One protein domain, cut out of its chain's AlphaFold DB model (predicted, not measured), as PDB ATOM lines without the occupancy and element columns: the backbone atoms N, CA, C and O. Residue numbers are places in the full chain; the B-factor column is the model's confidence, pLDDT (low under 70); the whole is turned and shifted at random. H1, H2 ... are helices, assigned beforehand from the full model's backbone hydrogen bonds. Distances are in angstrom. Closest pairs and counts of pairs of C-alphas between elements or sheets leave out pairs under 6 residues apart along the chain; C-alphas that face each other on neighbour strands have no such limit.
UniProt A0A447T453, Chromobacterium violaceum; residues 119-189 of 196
ATOM      1  N   LEU A 119      11.981 -20.610  35.716       95.12
ATOM      2  CA  LEU A 119      12.203 -21.935  35.128       95.12
ATOM      3  C   LEU A 119      13.675 -22.108  34.747       95.12
ATOM      4  O   LEU A 119      14.273 -21.215  34.144       95.12
ATOM      5  N   LEU A 120      14.247 -23.265  35.069       93.75
ATOM      6  CA  LEU A 120      15.682 -23.536  34.977       93.75
ATOM      7  C   LEU A 120      16.037 -24.593  33.925       93.75
ATOM      8  O   LEU A 120      17.215 -24.803  33.660       93.75
ATOM      9  N   SER A 121      15.047 -25.266  33.337       93.12
ATOM     10  CA  SER A 121      15.277 -26.329  32.355       93.12
ATOM     11  C   SER A 121      14.230 -26.364  31.245       93.12
ATOM     12  O   SER A 121      13.083 -25.944  31.423       93.12
ATOM     13  N   GLU A 122      14.604 -26.958  30.111       91.88
ATOM     14  CA  GLU A 122      13.704 -27.232  28.987       91.88
ATOM     15  C   GLU A 122      12.436 -27.993  29.420       91.88
ATOM     16  O   GLU A 122      11.318 -27.672  29.004       91.88
ATOM     17  N   ARG A 123      12.588 -28.989  30.304       94.50
ATOM     18  CA  ARG A 123      11.475 -29.791  30.828       94.50
ATOM     19  C   ARG A 123      10.461 -28.931  31.580       94.50
ATOM     20  O   ARG A 123       9.260 -29.075  31.356       94.50
ATOM     21  N   GLU A 124      10.927 -28.047  32.455       95.31
ATOM     22  CA  GLU A 124      10.053 -27.148  33.213       95.31
ATOM     23  C   GLU A 124       9.321 -26.174  32.288       95.31
ATOM     24  O   GLU A 124       8.116 -25.971  32.449       95.31
ATOM     25  N   VAL A 125      10.009 -25.637  31.272       95.00
ATOM     26  CA  VAL A 125       9.397 -24.780  30.242       95.00
ATOM     27  C   VAL A 125       8.306 -25.538  29.482       95.00
ATOM     28  O   VAL A 125       7.198 -25.021  29.335       95.00
ATOM     29  N   LYS A 126       8.557 -26.786  29.064       93.81
ATOM     30  CA  LYS A 126       7.561 -27.660  28.415       93.81
ATOM     31  C   LYS A 126       6.335 -27.901  29.296       93.81
ATOM     32  O   LYS A 126       5.197 -27.792  28.833       93.81
ATOM     33  N   GLU A 127       6.549 -28.254  30.560       95.06
ATOM     34  CA  GLU A 127       5.472 -28.513  31.521       95.06
ATOM     35  C   GLU A 127       4.673 -27.248  31.858       95.06
ATOM     36  O   GLU A 127       3.465 -27.320  32.091       95.06
ATOM     37  N   TRP A 128       5.327 -26.088  31.898       95.31
ATOM     38  CA  TRP A 128       4.679 -24.795  32.091       95.31
ATOM     39  C   TRP A 128       3.866 -24.382  30.860       95.31
ATOM     40  O   TRP A 128       2.683 -24.082  31.010       95.31
ATOM     41  N   LEU A 129       4.425 -24.477  29.649       93.12
ATOM     42  CA  LEU A 129       3.717 -24.177  28.399       93.12
ATOM     43  C   LEU A 129       2.418 -24.975  28.276       93.12
ATOM     44  O   LEU A 129       1.394 -24.415  27.911       93.12
ATOM     45  N   ARG A 130       2.420 -26.265  28.638       92.62
ATOM     46  CA  ARG A 130       1.212 -27.117  28.615       92.62
ATOM     47  C   ARG A 130       0.083 -26.631  29.528       92.62
ATOM     48  O   ARG A 130      -1.063 -27.011  29.310       92.62
ATOM     49  N   ARG A 131       0.393 -25.836  30.556       92.31
ATOM     50  CA  ARG A 131      -0.593 -25.258  31.483       92.31
ATOM     51  C   ARG A 131      -1.172 -23.935  30.976       92.31
ATOM     52  O   ARG A 131      -2.180 -23.482  31.514       92.31
ATOM     53  N   ILE A 132      -0.552 -23.312  29.973       91.19
ATOM     54  CA  ILE A 132      -1.020 -22.051  29.395       91.19
ATOM     55  C   ILE A 132      -2.177 -22.333  28.424       91.19
ATOM     56  O   ILE A 132      -2.057 -23.231  27.586       91.19
ATOM     57  N   PRO A 133      -3.282 -21.566  28.487       88.25
ATOM     58  CA  PRO A 133      -4.382 -21.693  27.536       88.25
ATOM     59  C   PRO A 133      -3.941 -21.477  26.085       88.25
ATOM     60  O   PRO A 133      -3.161 -20.573  25.797       88.25
ATOM     61  N   ASP A 134      -4.503 -22.246  25.157       83.56
ATOM     62  CA  ASP A 134      -4.143 -22.243  23.728       83.56
ATOM     63  C   ASP A 134      -4.228 -20.850  23.097       83.56
ATOM     64  O   ASP A 134      -3.335 -20.452  22.351       83.56
ATOM     65  N   ALA A 135      -5.247 -20.078  23.487       81.56
ATOM     66  CA  ALA A 135      -5.442 -18.696  23.054       81.56
ATOM     67  C   ALA A 135      -4.259 -17.769  23.399       81.56
ATOM     68  O   ALA A 135      -4.012 -16.803  22.685       81.56
ATOM     69  N   GLU A 136      -3.529 -18.054  24.479       84.50
ATOM     70  CA  GLU A 136      -2.331 -17.307  24.874       84.50
ATOM     71  C   GLU A 136      -1.052 -17.972  24.337       84.50
ATOM     72  O   GLU A 136      -0.081 -17.276  24.055       84.50
ATOM     73  N   ARG A 137      -1.041 -19.298  24.121       83.94
ATOM     74  CA  ARG A 137       0.105 -20.015  23.522       83.94
ATOM     75  C   ARG A 137       0.407 -19.567  22.093       83.94
ATOM     76  O   ARG A 137       1.573 -19.520  21.718       83.94
ATOM     77  N   GLY A 138      -0.624 -19.217  21.326       79.31
ATOM     78  CA  GLY A 138      -0.480 -18.637  19.987       79.31
ATOM     79  C   GLY A 138      -0.024 -17.174  19.978       79.31
ATOM     80  O   GLY A 138       0.108 -16.593  18.908       79.31
ATOM     81  N   ASN A 139       0.196 -16.545  21.138       85.12
ATOM     82  CA  ASN A 139       0.618 -15.151  21.201       85.12
ATOM     83  C   ASN A 139       2.095 -15.011  20.768       85.12
ATOM     84  O   ASN A 139       2.982 -15.505  21.475       85.12
ATOM     85  N   PRO A 140       2.393 -14.270  19.681       85.00
ATOM     86  CA  PRO A 140       3.756 -14.106  19.175       85.00
ATOM     87  C   PRO A 140       4.722 -13.547  20.220       85.00
ATOM     88  O   PRO A 140       5.868 -13.975  20.324       85.00
ATOM     89  N   GLN A 141       4.247 -12.605  21.039       87.19
ATOM     90  CA  GLN A 141       5.067 -11.943  22.045       87.19
ATOM     91  C   GLN A 141       5.383 -12.867  23.227       87.19
ATOM     92  O   GLN A 141       6.442 -12.731  23.842       87.19
ATOM     93  N   LEU A 142       4.487 -13.803  23.558       90.62
ATOM     94  CA  LEU A 142       4.778 -14.835  24.552       90.62
ATOM     95  C   LEU A 142       5.821 -15.811  24.004       90.62
ATOM     96  O   LEU A 142       6.794 -16.111  24.690       90.62
ATOM     97  N   LEU A 143       5.652 -16.255  22.758       90.81
ATOM     98  CA  LEU A 143       6.579 -17.177  22.110       90.81
ATOM     99  C   LEU A 143       8.002 -16.604  22.032       90.81
ATOM    100  O   LEU A 143       8.947 -17.296  22.406       90.81
ATOM    101  N   GLN A 144       8.158 -15.330  21.655       88.88
ATOM    102  CA  GLN A 144       9.460 -14.644  21.665       88.88
ATOM    103  C   GLN A 144      10.128 -14.684  23.044       88.88
ATOM    104  O   GLN A 144      11.322 -14.949  23.158       88.88
ATOM    105  N   GLN A 145       9.364 -14.455  24.118       91.69
ATOM    106  CA  GLN A 145       9.905 -14.500  25.480       91.69
ATOM    107  C   GLN A 145      10.381 -15.902  25.855       91.69
ATOM    108  O   GLN A 145      11.438 -16.045  26.467       91.69
ATOM    109  N   VAL A 146       9.622 -16.928  25.466       93.94
ATOM    110  CA  VAL A 146       9.963 -18.336  25.702       93.94
ATOM    111  C   VAL A 146      11.235 -18.725  24.965       93.94
ATOM    112  O   VAL A 146      12.144 -19.279  25.577       93.94
ATOM    113  N   VAL A 147      11.329 -18.384  23.682       92.12
ATOM    114  CA  VAL A 147      12.517 -18.629  22.855       92.12
ATOM    115  C   VAL A 147      13.730 -17.917  23.447       92.12
ATOM    116  O   VAL A 147      14.752 -18.553  23.695       92.12
ATOM    117  N   ALA A 148      13.606 -16.631  23.780       91.38
ATOM    118  CA  ALA A 148      14.682 -15.871  24.407       91.38
ATOM    119  C   ALA A 148      15.126 -16.463  25.757       91.38
ATOM    120  O   ALA A 148      16.301 -16.369  26.116       91.38
ATOM    121  N   HIS A 149      14.211 -17.067  26.521       94.06
ATOM    122  CA  HIS A 149      14.544 -17.755  27.770       94.06
ATOM    123  C   HIS A 149      15.277 -19.074  27.524       94.06
ATOM    124  O   HIS A 149      16.315 -19.305  28.134       94.06
ATOM    125  N   LEU A 150      14.807 -19.899  26.586       93.00
ATOM    126  CA  LEU A 150      15.471 -21.151  26.206       93.00
ATOM    127  C   LEU A 150      16.888 -20.912  25.672       93.00
ATOM    128  O   LEU A 150      17.807 -21.628  26.049       93.00
ATOM    129  N   ILE A 151      17.094 -19.849  24.893       90.88
ATOM    130  CA  ILE A 151      18.424 -19.417  24.436       90.88
ATOM    131  C   ILE A 151      19.352 -19.121  25.615       90.88
ATOM    132  O   ILE A 151      20.513 -19.520  25.603       90.88
ATOM    133  N   LYS A 152      18.856 -18.451  26.663       91.56
ATOM    134  CA  LYS A 152      19.649 -18.192  27.878       91.56
ATOM    135  C   LYS A 152      19.991 -19.474  28.633       91.56
ATOM    136  O   LYS A 152      21.052 -19.536  29.244       91.56
ATOM    137  N   LEU A 153      19.106 -20.469  28.582       92.12
ATOM    138  CA  LEU A 153      19.351 -21.810  29.112       92.12
ATOM    139  C   LEU A 153      20.234 -22.668  28.186       92.12
ATOM    140  O   LEU A 153      20.613 -23.760  28.581       92.12
ATOM    141  N   GLN A 154      20.599 -22.159  27.001       91.38
ATOM    142  CA  GLN A 154      21.341 -22.867  25.946       91.38
ATOM    143  C   GLN A 154      20.583 -24.063  25.341       91.38
ATOM    144  O   GLN A 154      21.174 -24.933  24.714       91.38
ATOM    145  N   GLU A 155      19.256 -24.070  25.464       91.50
ATOM    146  CA  GLU A 155      18.358 -25.110  24.948       91.50
ATOM    147  C   GLU A 155      17.941 -24.791  23.500       91.50
ATOM    148  O   GLU A 155      16.769 -24.531  23.193       91.50
ATOM    149  N   TYR A 156      18.926 -24.724  22.599       89.88
ATOM    150  CA  TYR A 156      18.744 -24.221  21.232       89.88
ATOM    151  C   TYR A 156      17.866 -25.127  20.358       89.88
ATOM    152  O   TYR A 156      17.046 -24.616  19.593       89.88
ATOM    153  N   ASP A 157      17.986 -26.451  20.502       88.38
ATOM    154  CA  ASP A 157      17.195 -27.436  19.749       88.38
ATOM    155  C   ASP A 157      15.695 -27.232  19.956       88.38
ATOM    156  O   ASP A 157      14.891 -27.198  19.015       88.38
ATOM    157  N   TYR A 158      15.304 -27.054  21.218       89.81
ATOM    158  CA  TYR A 158      13.906 -26.869  21.561       89.81
ATOM    159  C   TYR A 158      13.394 -25.492  21.151       89.81
ATOM    160  O   TYR A 158      12.280 -25.387  20.633       89.81
ATOM    161  N   ALA A 159      14.214 -24.449  21.309       89.75
ATOM    162  CA  ALA A 159      13.889 -23.111  20.829       89.75
ATOM    163  C   ALA A 159      13.617 -23.106  19.312       89.75
ATOM    164  O   ALA A 159      12.601 -22.568  18.866       89.75
ATOM    165  N   ALA A 160      14.467 -23.772  18.527       87.81
ATOM    166  CA  ALA A 160      14.293 -23.901  17.084       87.81
ATOM    167  C   ALA A 160      13.045 -24.719  16.721       87.81
ATOM    168  O   ALA A 160      12.287 -24.322  15.836       87.81
ATOM    169  N   THR A 161      12.782 -25.813  17.443       89.31
ATOM    170  CA  THR A 161      11.573 -26.632  17.251       89.31
ATOM    171  C   THR A 161      10.298 -25.819  17.489       89.31
ATOM    172  O   THR A 161       9.346 -25.919  16.714       89.31
ATOM    173  N   LEU A 162      10.272 -24.986  18.535       87.62
ATOM    174  CA  LEU A 162       9.137 -24.112  18.834       87.62
ATOM    175  C   LEU A 162       8.904 -23.063  17.738       87.62
ATOM    176  O   LEU A 162       7.765 -22.879  17.312       87.62
ATOM    177  N   LEU A 163       9.964 -22.406  17.261       85.94
ATOM    178  CA  LEU A 163       9.870 -21.426  16.174       85.94
ATOM    179  C   LEU A 163       9.415 -22.064  14.860       85.94
ATOM    180  O   LEU A 163       8.528 -21.532  14.198       85.94
ATOM    181  N   ALA A 164       9.983 -23.217  14.497       85.00
ATOM    182  CA  ALA A 164       9.600 -23.944  13.293       85.00
ATOM    183  C   ALA A 164       8.124 -24.370  13.342       85.00
ATOM    184  O   ALA A 164       7.401 -24.192  12.364       85.00
ATOM    185  N   GLY A 165       7.656 -24.864  14.494       84.44
ATOM    186  CA  GLY A 165       6.249 -25.211  14.694       84.44
ATOM    187  C   GLY A 165       5.309 -24.009  14.574       84.44
ATOM    188  O   GLY A 165       4.227 -24.142  14.011       84.44
ATOM    189  N   ALA A 166       5.724 -22.835  15.055       81.25
ATOM    190  CA  ALA A 166       4.929 -21.613  14.947       81.25
ATOM    191  C   ALA A 166       4.866 -21.059  13.515       81.25
ATOM    192  O   ALA A 166       3.804 -20.620  13.090       81.25
ATOM    193  N   LEU A 167       5.975 -21.113  12.766       76.81
ATOM    194  CA  LEU A 167       6.051 -20.657  11.370       76.81
ATOM    195  C   LEU A 167       5.363 -21.612  10.385       76.81
ATOM    196  O   LEU A 167       4.950 -21.188   9.312       76.81
ATOM    197  N   ALA A 168       5.254 -22.898  10.729       78.31
ATOM    198  CA  ALA A 168       4.520 -23.879   9.932       78.31
ATOM    199  C   ALA A 168       2.990 -23.726  10.042       78.31
ATOM    200  O   ALA A 168       2.261 -24.316   9.248       78.31
ATOM    201  N   GLY A 169       2.497 -22.970  11.029       68.62
ATOM    202  CA  GLY A 169       1.088 -22.607  11.122       68.62
ATOM    203  C   GLY A 169       0.767 -21.439  10.189       68.62
ATOM    204  O   GLY A 169       1.354 -20.370  10.326       68.62
ATOM    205  N   ASP A 170      -0.213 -21.618   9.300       54.41
ATOM    206  CA  ASP A 170      -0.699 -20.617   8.322       54.41
ATOM    207  C   ASP A 170      -1.182 -19.282   8.946       54.41
ATOM    208  O   ASP A 170      -1.479 -18.325   8.234       54.41
ATOM    209  N   GLU A 171      -1.288 -19.191  10.274       54.22
ATOM    210  CA  GLU A 171      -1.871 -18.044  10.981       54.22
ATOM    211  C   GLU A 171      -0.864 -16.934  11.341       54.22
ATOM    212  O   GLU A 171      -1.270 -15.884  11.842       54.22
ATOM    213  N   MET A 172       0.441 -17.123  11.108       54.88
ATOM    214  CA  MET A 172       1.474 -16.214  11.620       54.88
ATOM    215  C   MET A 172       2.591 -15.901  10.607       54.88
ATOM    216  O   MET A 172       3.681 -16.470  10.657       54.88
ATOM    217  N   GLU A 173       2.385 -14.892   9.751       55.66
ATOM    218  CA  GLU A 173       3.501 -14.208   9.076       55.66
ATOM    219  C   GLU A 173       4.276 -13.358  10.096       55.66
ATOM    220  O   GLU A 173       3.994 -12.181  10.323       55.66
ATOM    221  N   LEU A 174       5.254 -13.975  10.762       66.56
ATOM    222  CA  LEU A 174       6.081 -13.331  11.782       66.56
ATOM    223  C   LEU A 174       7.538 -13.243  11.310       66.56
ATOM    224  O   LEU A 174       8.364 -14.075  11.699       66.56
ATOM    225  N   PRO A 175       7.889 -12.231  10.494       68.00
ATOM    226  CA  PRO A 175       9.239 -12.079   9.950       68.00
ATOM    227  C   PRO A 175      10.320 -11.988  11.040       68.00
ATOM    228  O   PRO A 175      11.437 -12.456  10.833       68.00
ATOM    229  N   GLU A 176       9.988 -11.469  12.227       71.81
ATOM    230  CA  GLU A 176      10.913 -11.456  13.367       71.81
ATOM    231  C   GLU A 176      11.222 -12.860  13.902       71.81
ATOM    232  O   GLU A 176      12.383 -13.165  14.166       71.81
ATOM    233  N   LEU A 177      10.223 -13.746  13.992       70.12
ATOM    234  CA  LEU A 177      10.442 -15.135  14.416       70.12
ATOM    235  C   LEU A 177      11.250 -15.921  13.378       70.12
ATOM    236  O   LEU A 177      12.116 -16.717  13.739       70.12
ATOM    237  N   ALA A 178      11.006 -15.674  12.088       72.75
ATOM    238  CA  ALA A 178      11.787 -16.272  11.007       72.75
ATOM    239  C   ALA A 178      13.264 -15.846  11.066       72.75
ATOM    240  O   ALA A 178      14.162 -16.673  10.889       72.75
ATOM    241  N   ARG A 179      13.531 -14.570  11.376       77.81
ATOM    242  CA  ARG A 179      14.893 -14.057  11.580       77.81
ATOM    243  C   ARG A 179      15.569 -14.707  12.789       77.81
ATOM    244  O   ARG A 179      16.730 -15.097  12.680       77.81
ATOM    245  N   GLU A 180      14.869 -14.836  13.916       78.19
ATOM    246  CA  GLU A 180      15.391 -15.507  15.116       78.19
ATOM    247  C   GLU A 180      15.726 -16.982  14.854       78.19
ATOM    248  O   GLU A 180      16.802 -17.443  15.237       78.19
ATOM    249  N   LEU A 181      14.873 -17.707  14.121       75.25
ATOM    250  CA  LEU A 181      15.147 -19.093  13.733       75.25
ATOM    251  C   LEU A 181      16.407 -19.200  12.862       75.25
ATOM    252  O   LEU A 181      17.244 -20.074  13.085       75.25
ATOM    253  N   GLY A 182      16.578 -18.283  11.905       75.06
ATOM    254  CA  GLY A 182      17.782 -18.219  11.073       75.06
ATOM    255  C   GLY A 182      19.066 -17.984  11.880       75.06
ATOM    256  O   GLY A 182      20.106 -18.553  11.554       75.06
ATOM    257  N   GLN A 183      18.999 -17.202  12.961       80.44
ATOM    258  CA  GLN A 183      20.131 -16.998  13.873       80.44
ATOM    259  C   GLN A 183      20.437 -18.255  14.696       80.44
ATOM    260  O   GLN A 183      21.604 -18.600  14.876       80.44
ATOM    261  N   LEU A 184      19.407 -18.977  15.145       79.94
ATOM    262  CA  LEU A 184      19.570 -20.231  15.883       79.94
ATOM    263  C   LEU A 184      20.179 -21.353  15.042       79.94
ATOM    264  O   LEU A 184      20.989 -22.120  15.558       79.94
ATOM    265  N   ALA A 185      19.861 -21.420  13.747       72.94
ATOM    266  CA  ALA A 185      20.420 -22.423  12.841       72.94
ATOM    267  C   ALA A 185      21.963 -22.424  12.813       72.94
ATOM    268  O   ALA A 185      22.579 -23.481  12.673       72.94
ATOM    269  N   ALA A 186      22.599 -21.265  13.020       72.94
ATOM    270  CA  ALA A 186      24.054 -21.167  13.115       72.94
ATOM    271  C   ALA A 186      24.621 -21.914  14.338       72.94
ATOM    272  O   ALA A 186      25.699 -22.497  14.246       72.94
ATOM    273  N   HIS A 187      23.888 -21.957  15.454       71.88
ATOM    274  CA  HIS A 187      24.303 -22.649  16.678       71.88
ATOM    275  C   HIS A 187      24.091 -24.166  16.603       71.88
ATOM    276  O   HIS A 187      24.944 -24.917  17.064       71.88
ATOM    277  N   LEU A 188      23.018 -24.613  15.945       66.12
ATOM    278  CA  LEU A 188      22.705 -26.037  15.750       66.12
ATOM    279  C   LEU A 188      23.747 -26.754  14.875       66.12
ATOM    280  O   LEU A 188      24.058 -27.925  15.073       66.12
ATOM    281  N   SER A 189      24.319 -26.036  13.903       55.59
ATOM    282  CA  SER A 189      25.260 -26.601  12.926       55.59
ATOM    283  C   SER A 189      26.649 -26.959  13.487       55.59
ATOM    284  O   SER A 189      27.394 -27.700  12.845       55.59
TER     285      SER A 189
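Overview. This is residues 119 to 189 of the 196 residues of a protein of Chromobacterium violaceum (UniProt A0A447T453). Three helices, H3, H4 and H5, form an up-and-down bundle, each running against the one before it, with their centres in a triangle. H1 lies loosely alongside H3 and H4, apart from H5, and residues 130 to 136, of which 134 to 136 belong to H2, stick out. The printed part has 71 residues with five named helices, H1 to H5 in chain order, and no named strand: the class is all helix. It is compact, with a radius of gyration of the C-alphas of 11.6 A, and flat, spanning 31 by 30 by 15 A.

Along the chain. H1 is residues 122 to 129, 10.5 A long, from C-alpha 122 at (13.704, -27.232, 28.987). H2 is residues 134 to 137, 4.8 A. H3 is residues 140 to 152, 18.6 A, and H4 residues 156 to 167, 16.5 A. H5, the longest, is residues 175 to 189, 21.8 A, ending with C-alpha 189 at (25.260, -26.601, 12.926).

Arrangement. H3 and H4 are a helical hairpin and touch, with residues 146 to 151 of H3 alone; the closest C-alphas, of Val 147 and Ala 159, are 5.1 A apart, at a shallow tilt of 15 degrees, opposite ways. H4 and H5 are another, closest at the C-alphas of Ala 160 and Leu 181, 5.9 A; their shallow tilt of 33 degrees is only just short of steep. H1 is close to but not clearly touching H3, with the C-alphas of Glu 122 and Leu 150 6.9 A apart. H2 is apart from H4 and H5. Every O i to N i+4 pair is within hydrogen-bond range in H1, H3 and H4, and 9 of 11 in H5; H2 is too short for such a pair.

Size, cuts and confidence. The farthest C-alphas, of Pro 133 and Ser 189, are 33.4 A apart. The printed part has no cut and no long link. Mean pLDDT of the printed part is 83.3; residues 169 to 175 and 188 to 189 are under 70.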